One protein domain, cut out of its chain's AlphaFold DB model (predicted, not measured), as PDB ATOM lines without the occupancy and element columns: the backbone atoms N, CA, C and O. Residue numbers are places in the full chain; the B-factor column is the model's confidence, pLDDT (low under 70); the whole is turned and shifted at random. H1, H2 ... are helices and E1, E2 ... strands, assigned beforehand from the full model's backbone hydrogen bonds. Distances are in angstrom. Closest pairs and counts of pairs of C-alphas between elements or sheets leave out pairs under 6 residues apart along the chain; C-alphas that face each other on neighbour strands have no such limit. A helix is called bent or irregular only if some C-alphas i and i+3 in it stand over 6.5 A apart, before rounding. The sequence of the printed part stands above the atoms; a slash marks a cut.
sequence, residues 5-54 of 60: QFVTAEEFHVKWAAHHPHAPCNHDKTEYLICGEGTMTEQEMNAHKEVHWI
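What this domain is: This is residues 5 to 54 of the 60 residues of an uncharacterized protein of Vibrio penaeicida (UniProt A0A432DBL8). Look first for a short ribbon of two antiparallel strands, E1 and E2, in the middle, with the short helix H1 on one side of it and the longer helix H2 on the other, so that the two helices stand away from each other. A long unnamed stretch, residues 17 to 30, loops from H1 to E2. The printed part has 50 residues, with two named helices and two named strands that come in the order E1, H1, E2, H2, and its class is mixed, helices and strands. The whole is compact, with a radius of gyration of the C-alphas of 10.3 A, and rounded, spanning 27 by 23 by 15 A.

How they stand to each other: Begin at E1, residues 5 to 8, and set it beside its neighbour strand E2, residues 31 to 35. The two are antiparallel, with 150 degrees between their directions. C-alphas 6 and 33 face each other at 4.7 A, and C-alphas 8 and 31 at 4.6 A. Look there at the backbone: N 34 and O 5 are 2.8 A apart and N 7 and O 32 are 2.9 A apart, both within hydrogen-bond range. A tight link takes E1 into H1, residues 9 to 16. H1 comes closest to E2 at the C-alphas of Ala 9 and Glu 31, 5.3 A apart, one of 3 pairs of C-alphas within 8 A. Further along is H2, residues 42 to 52. Its closest C-alphas to E1 are those of Met 45 and Gln 5, 7.7 A apart. H2 and E2 are near each other, with 5 pairs of C-alphas within 10 A. H1 and H2 are apart. In H1 and H2 every O i to N i+4 pair is within hydrogen-bond range.

Where its parts are: Find C-alpha 5 at (83.530, 12.967, 9.791); from there E1 runs 10.1 A to C-alpha 8. H1 runs 9.7 A from Ala 9 to Trp 16; it is neither bent nor irregular, but only just: C-alphas 13 and 16 are 6.1 A apart. Find E2 at C-alpha 31, (74.391, 17.141, 10.762), and follow it 13.2 A to Cys 35. H2 runs 15.2 A from Glu 42 to C-alpha 52 at (78.203, 25.032, 13.757).

The domain as a whole: The two C-alphas farthest apart are those of Ala 18 and Val 51, at 27.7 A. The printed part, residues 5 to 54, has no cut. The link from H1 to E2 is long, with 14 residues, and the link from E2 to H2 is short, with 6. The mean pLDDT of the printed part is 92.5, and no printed residue is under 70.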
ATOM      1  N   GLN A   5      84.239  12.482  10.965       95.38
ATOM      2  CA  GLN A   5      83.530  12.967   9.791       95.38
ATOM      3  C   GLN A   5      82.170  13.524  10.191       95.38
ATOM      4  O   GLN A   5      81.423  12.869  10.915       95.38
ATOM      5  N   PHE A   6      81.829  14.699   9.670       95.00
ATOM      6  CA  PHE A   6      80.456  15.186   9.686       95.00
ATOM      7  C   PHE A   6      79.726  14.733   8.428       95.00
ATOM      8  O   PHE A   6      80.282  14.764   7.327       95.00
ATOM      9  N   VAL A   7      78.485  14.297   8.603       95.25
ATOM     10  CA  VAL A   7      77.603  13.859   7.520       95.25
ATOM     11  C   VAL A   7      76.246  14.529   7.669       95.25
ATOM     12  O   VAL A   7      75.813  14.838   8.779       95.25
ATOM     13  N   THR A   8      75.550  14.744   6.556       95.88
ATOM     14  CA  THR A   8      74.183  15.276   6.588       95.88
ATOM     15  C   THR A   8      73.222  14.265   7.215       95.88
ATOM     16  O   THR A   8      73.476  13.059   7.203       95.88
ATOM     17  N   ALA A   9      72.076  14.736   7.711       95.50
ATOM     18  CA  ALA A   9      71.016  13.870   8.230       95.50
ATOM     19  C   ALA A   9      70.578  12.795   7.218       95.50
ATOM     20  O   ALA A   9      70.395  11.634   7.579       95.50
ATOM     21  N   GLU A  10      70.462  13.157   5.936       96.62
ATOM     22  CA  GLU A  10      70.128  12.205   4.872       96.62
ATOM     23  C   GLU A  10      71.187  11.100   4.755       96.62
ATOM     24  O   GLU A  10      70.856   9.913   4.795       96.62
ATOM     25  N   GLU A  11      72.468  11.470   4.672       96.31
ATOM     26  CA  GLU A  11      73.546  10.488   4.577       96.31
ATOM     27  C   GLU A  11      73.623   9.611   5.833       96.31
ATOM     28  O   GLU A  11      73.811   8.394   5.726       96.31
ATOM     29  N   PHE A  12      73.423  10.205   7.013       96.44
ATOM     30  CA  PHE A  12      73.360   9.479   8.273       96.44
ATOM     31  C   PHE A  12      72.289   8.388   8.234       96.44
ATOM     32  O   PHE A  12      72.594   7.219   8.473       96.44
ATOM     33  N   HIS A  13      71.053   8.736   7.875       95.31
ATOM     34  CA  HIS A  13      69.945   7.783   7.851       95.31
ATOM     35  C   HIS A  13      70.116   6.678   6.805       95.31
ATOM     36  O   HIS A  13      69.692   5.549   7.051       95.31
ATOM     37  N   VAL A  14      70.758   6.972   5.673       95.88
ATOM     38  CA  VAL A  14      70.961   5.991   4.597       95.88
ATOM     39  C   VAL A  14      72.126   5.042   4.887       95.88
ATOM     40  O   VAL A  14      72.013   3.849   4.613       95.88
ATOM     41  N   LYS A  15      73.252   5.547   5.407       94.94
ATOM     42  CA  LYS A  15      74.509   4.775   5.475       94.94
ATOM     43  C   LYS A  15      74.956   4.426   6.890       94.94
ATOM     44  O   LYS A  15      75.562   3.378   7.091       94.94
ATOM     45  N   TRP A  16      74.677   5.285   7.866       94.12
ATOM     46  CA  TRP A  16      75.359   5.242   9.162       94.12
ATOM     47  C   TRP A  16      74.453   4.861  10.328       94.12
ATOM     48  O   TRP A  16      74.940   4.273  11.288       94.12
ATOM     49  N   ALA A  17      73.147   5.119  10.250       93.88
ATOM     50  CA  ALA A  17      72.219   4.941  11.367       93.88
ATOM     51  C   ALA A  17      72.180   3.506  11.924       93.88
ATOM     52  O   ALA A  17      71.986   3.322  13.123       93.88
ATOM     53  N   ALA A  18      72.413   2.489  11.087       93.75
ATOM     54  CA  ALA A  18      72.483   1.094  11.527       93.75
ATOM     55  C   ALA A  18      73.747   0.778  12.352       93.75
ATOM     56  O   ALA A  18      73.712  -0.079  13.233       93.75
ATOM     57  N   HIS A  19      74.856   1.467  12.073       91.69
ATOM     58  CA  HIS A  19      76.161   1.234  12.696       91.69
ATOM     59  C   HIS A  19      76.456   2.216  13.840       91.69
ATOM     60  O   HIS A  19      77.129   1.862  14.804       91.69
ATOM     61  N   HIS A  20      75.908   3.430  13.759       91.19
ATOM     62  CA  HIS A  20      76.098   4.517  14.718       91.19
ATOM     63  C   HIS A  20      74.747   5.105  15.161       91.19
ATOM     64  O   HIS A  20      74.516   6.302  14.993       91.19
ATOM     65  N   PRO A  21      73.836   4.311  15.756       91.50
ATOM     66  CA  PRO A  21      72.484   4.770  16.107       91.50
ATOM     67  C   PRO A  21      72.457   5.914  17.136       91.50
ATOM     68  O   PRO A  21      71.447   6.598  17.277       91.50
ATOM     69  N   HIS A  22      73.565   6.129  17.847       92.06
ATOM     70  CA  HIS A  22      73.741   7.180  18.851       92.06
ATOM     71  C   HIS A  22      74.819   8.195  18.450       92.06
ATOM     72  O   HIS A  22      75.475   8.769  19.319       92.06
ATOM     73  N   ALA A  23      75.046   8.386  17.145       93.19
ATOM     74  CA  ALA A  23      75.939   9.435  16.667       93.19
ATOM     75  C   ALA A  23      75.499  10.799  17.236       93.19
ATOM     76  O   ALA A  23      74.307  11.125  17.170       93.19
ATOM     77  N   PRO A  24      76.427  11.599  17.795       93.19
ATOM     78  CA  PRO A  24      76.127  12.973  18.168       93.19
ATOM     79  C   PRO A  24      75.594  13.746  16.956       93.19
ATOM     80  O   PRO A  24      75.995  13.467  15.826       93.19
ATOM     81  N   CYS A  25      74.730  14.730  17.186       93.38
ATOM     82  CA  CYS A  25      74.218  15.633  16.153       93.38
ATOM     83  C   CYS A  25      74.144  17.069  16.670       93.38
ATOM     84  O   CYS A  25      74.165  17.298  17.885       93.38
ATOM     85  N   ASN A  26      74.060  18.021  15.743       92.06
ATOM     86  CA  ASN A  26      73.746  19.407  16.071       92.06
ATOM     87  C   ASN A  26      72.301  19.566  16.562       92.06
ATOM     88  O   ASN A  26      71.471  18.659  16.460       92.06
ATOM     89  N   HIS A  27      72.006  20.741  17.119       88.38
ATOM     90  CA  HIS A  27      70.724  21.052  17.754       88.38
ATOM     91  C   HIS A  27      69.519  20.851  16.816       88.38
ATOM     92  O   HIS A  27      68.503  20.277  17.205       88.38
ATOM     93  N   ASP A  28      69.647  21.276  15.562       90.62
ATOM     94  CA  ASP A  28      68.640  21.163  14.502       90.62
ATOM     95  C   ASP A  28      68.638  19.791  13.799       90.62
ATOM     96  O   ASP A  28      67.787  19.543  12.943       90.62
ATOM     97  N   LYS A  29      69.541  18.876  14.183       91.31
ATOM     98  CA  LYS A  29      69.673  17.511  13.644       91.31
ATOM     99  C   LYS A  29      69.865  17.465  12.127       91.31
ATOM    100  O   LYS A  29      69.420  16.526  11.469       91.31
ATOM    101  N   THR A  30      70.517  18.474  11.564       93.69
ATOM    102  CA  THR A  30      70.864  18.525  10.139       93.69
ATOM    103  C   THR A  30      72.204  17.857   9.845       93.69
ATOM    104  O   THR A  30      72.437  17.420   8.714       93.69
ATOM    105  N   GLU A  31      73.049  17.699  10.864       94.75
ATOM    106  CA  GLU A  31      74.391  17.141  10.762       94.75
ATOM    107  C   GLU A  31      74.690  16.171  11.915       94.75
ATOM    108  O   GLU A  31      74.316  16.400  13.066       94.75
ATOM    109  N   TYR A  32      75.391  15.082  11.599       95.31
ATOM    110  CA  TYR A  32      75.776  14.027  12.534       95.31
ATOM    111  C   TYR A  32      77.288  13.812  12.506       95.31
ATOM    112  O   TYR A  32      77.912  13.851  11.446       95.31
ATOM    113  N   LEU A  33      77.872  13.545  13.673       95.81
ATOM    114  CA  LEU A  33      79.293  13.250  13.833       95.81
ATOM    115  C   LEU A  33      79.526  11.737  13.855       95.81
ATOM    116  O   LEU A  33      79.081  11.041  14.770       95.81
ATOM    117  N   ILE A  34      80.293  11.238  12.891       95.69
ATOM    118  CA  ILE A  34      80.777   9.861  12.867       95.69
ATOM    119  C   ILE A  34      82.180   9.817  13.467       95.69
ATOM    120  O   ILE A  34      83.113  10.455  12.979       95.69
ATOM    121  N   CYS A  35      82.321   9.052  14.548       92.44
ATOM    122  CA  CYS A  35      83.595   8.820  15.219       92.44
ATOM    123  C   CYS A  35      84.237   7.524  14.715       92.44
ATOM    124  O   CYS A  35      83.574   6.493  14.623       92.44
ATOM    125  N   GLY A  36      85.545   7.562  14.472       89.50
ATOM    126  CA  GLY A  36      86.328   6.423  13.985       89.50
ATOM    127  C   GLY A  36      86.449   6.350  12.462       89.50
ATOM    128  O   GLY A  36      87.291   5.604  11.974       89.50
ATOM    129  N   GLU A  37      85.686   7.164  11.738       86.75
ATOM    130  CA  GLU A  37      85.642   7.214  10.275       86.75
ATOM    131  C   GLU A  37      85.993   8.617   9.778       86.75
ATOM    132  O   GLU A  37      85.803   9.607  10.485       86.75
ATOM    133  N   GLY A  38      86.524   8.703   8.559       88.69
ATOM    134  CA  GLY A  38      86.835   9.969   7.896       88.69
ATOM    135  C   GLY A  38      88.290  10.421   7.970       88.69
ATOM    136  O   GLY A  38      89.222   9.650   8.211       88.69
ATOM    137  N   THR A  39      88.492  11.708   7.700       92.06
ATOM    138  CA  THR A  39      89.823  12.316   7.550       92.06
ATOM    139  C   THR A  39      90.109  13.387   8.593       92.06
ATOM    140  O   THR A  39      91.287  13.650   8.850       92.06
ATOM    141  N   MET A  40      89.080  13.943   9.239       94.50
ATOM    142  CA  MET A  40      89.250  15.033  10.194       94.50
ATOM    143  C   MET A  40      89.950  14.549  11.460       94.50
ATOM    144  O   MET A  40      89.754  13.427  11.941       94.50
ATOM    145  N   THR A  41      90.787  15.424  11.992       94.88
ATOM    146  CA  THR A  41      91.396  15.308  13.311       94.88
ATOM    147  C   THR A  41      90.434  15.791  14.395       94.88
ATOM    148  O   THR A  41      89.430  16.447  14.123       94.88
ATOM    149  N   GLU A  42      90.753  15.487  15.652       93.00
ATOM    150  CA  GLU A  42      89.993  15.984  16.805       93.00
ATOM    151  C   GLU A  42      89.957  17.517  16.860       93.00
ATOM    152  O   GLU A  42      88.927  18.098  17.188       93.00
ATOM    153  N   GLN A  43      91.056  18.179  16.485       93.94
ATOM    154  CA  GLN A  43      91.139  19.637  16.487       93.94
ATOM    155  C   GLN A  43      90.197  20.262  15.450       93.94
ATOM    156  O   GLN A  43      89.482  21.209  15.768       93.94
ATOM    157  N   GLU A  44      90.156  19.712  14.235       93.94
ATOM    158  CA  GLU A  44      89.240  20.165  13.177       93.94
ATOM    159  C   GLU A  44      87.778  19.888  13.546       93.94
ATOM    160  O   GLU A  44      86.910  20.725  13.319       93.94
ATOM    161  N   MET A  45      87.507  18.733  14.163       93.94
ATOM    162  CA  MET A  45      86.170  18.367  14.631       93.94
ATOM    163  C   MET A  45      85.670  19.313  15.728       93.94
ATOM    164  O   MET A  45      84.542  19.798  15.650       93.94
ATOM    165  N   ASN A  46      86.512  19.627  16.714       92.19
ATOM    166  CA  ASN A  46      86.156  20.550  17.791       92.19
ATOM    167  C   ASN A  46      85.922  21.974  17.270       92.19
ATOM    168  O   ASN A  46      84.926  22.587  17.645       92.19
ATOM    169  N   ALA A  47      86.773  22.464  16.361       92.94
ATOM    170  CA  ALA A  47      86.590  23.773  15.735       92.94
ATOM    171  C   ALA A  47      85.270  23.859  14.947       92.94
ATOM    172  O   ALA A  47      84.570  24.866  15.015       92.94
ATOM    173  N   HIS A  48      84.888  22.787  14.240       91.50
ATOM    174  CA  HIS A  48      83.604  22.729  13.533       91.50
ATOM    175  C   HIS A  48      82.417  22.773  14.498       91.50
ATOM    176  O   HIS A  48      81.480  23.538  14.280       91.50
ATOM    177  N   LYS A  49      82.462  21.997  15.589       89.31
ATOM    178  CA  LYS A  49      81.398  22.005  16.606       89.31
ATOM    179  C   LYS A  49      81.225  23.376  17.248       89.31
ATOM    180  O   LYS A  49      80.093  23.799  17.433       89.31
ATOM    181  N   GLU A  50      82.319  24.061  17.563       89.31
ATOM    182  CA  GLU A  50      82.270  25.395  18.171       89.31
ATOM    183  C   GLU A  50      81.540  26.409  17.275       89.31
ATOM    184  O   GLU A  50      80.781  27.236  17.768       89.31
ATOM    185  N   VAL A  51      81.713  26.309  15.953       87.38
ATOM    186  CA  VAL A  51      81.101  27.235  14.985       87.38
ATOM    187  C   VAL A  51      79.678  26.829  14.592       87.38
ATOM    188  O   VAL A  51      78.815  27.689  14.429       87.38
ATOM    189  N   HIS A  52      79.429  25.532  14.392       84.19
ATOM    190  CA  HIS A  52      78.203  25.032  13.757       84.19
ATOM    191  C   HIS A  52      77.242  24.332  14.718       84.19
ATOM    192  O   HIS A  52      76.044  24.272  14.456       84.19
ATOM    193  N   TRP A  53      77.749  23.785  15.821       88.75
ATOM    194  CA  TRP A  53      76.960  23.116  16.855       88.75
ATOM    195  C   TRP A  53      76.940  23.982  18.110       88.75
ATOM    196  O   TRP A  53      77.187  23.485  19.212       88.75
ATOM    197  N   ILE A  54      76.687  25.281  17.931       76.06
ATOM    198  CA  ILE A  54      76.569  26.224  19.040       76.06
ATOM    199  C   ILE A  54      75.489  25.674  19.972       76.06
ATOM    200  O   ILE A  54      74.315  25.584  19.612       76.06
TER     201      ILE A  54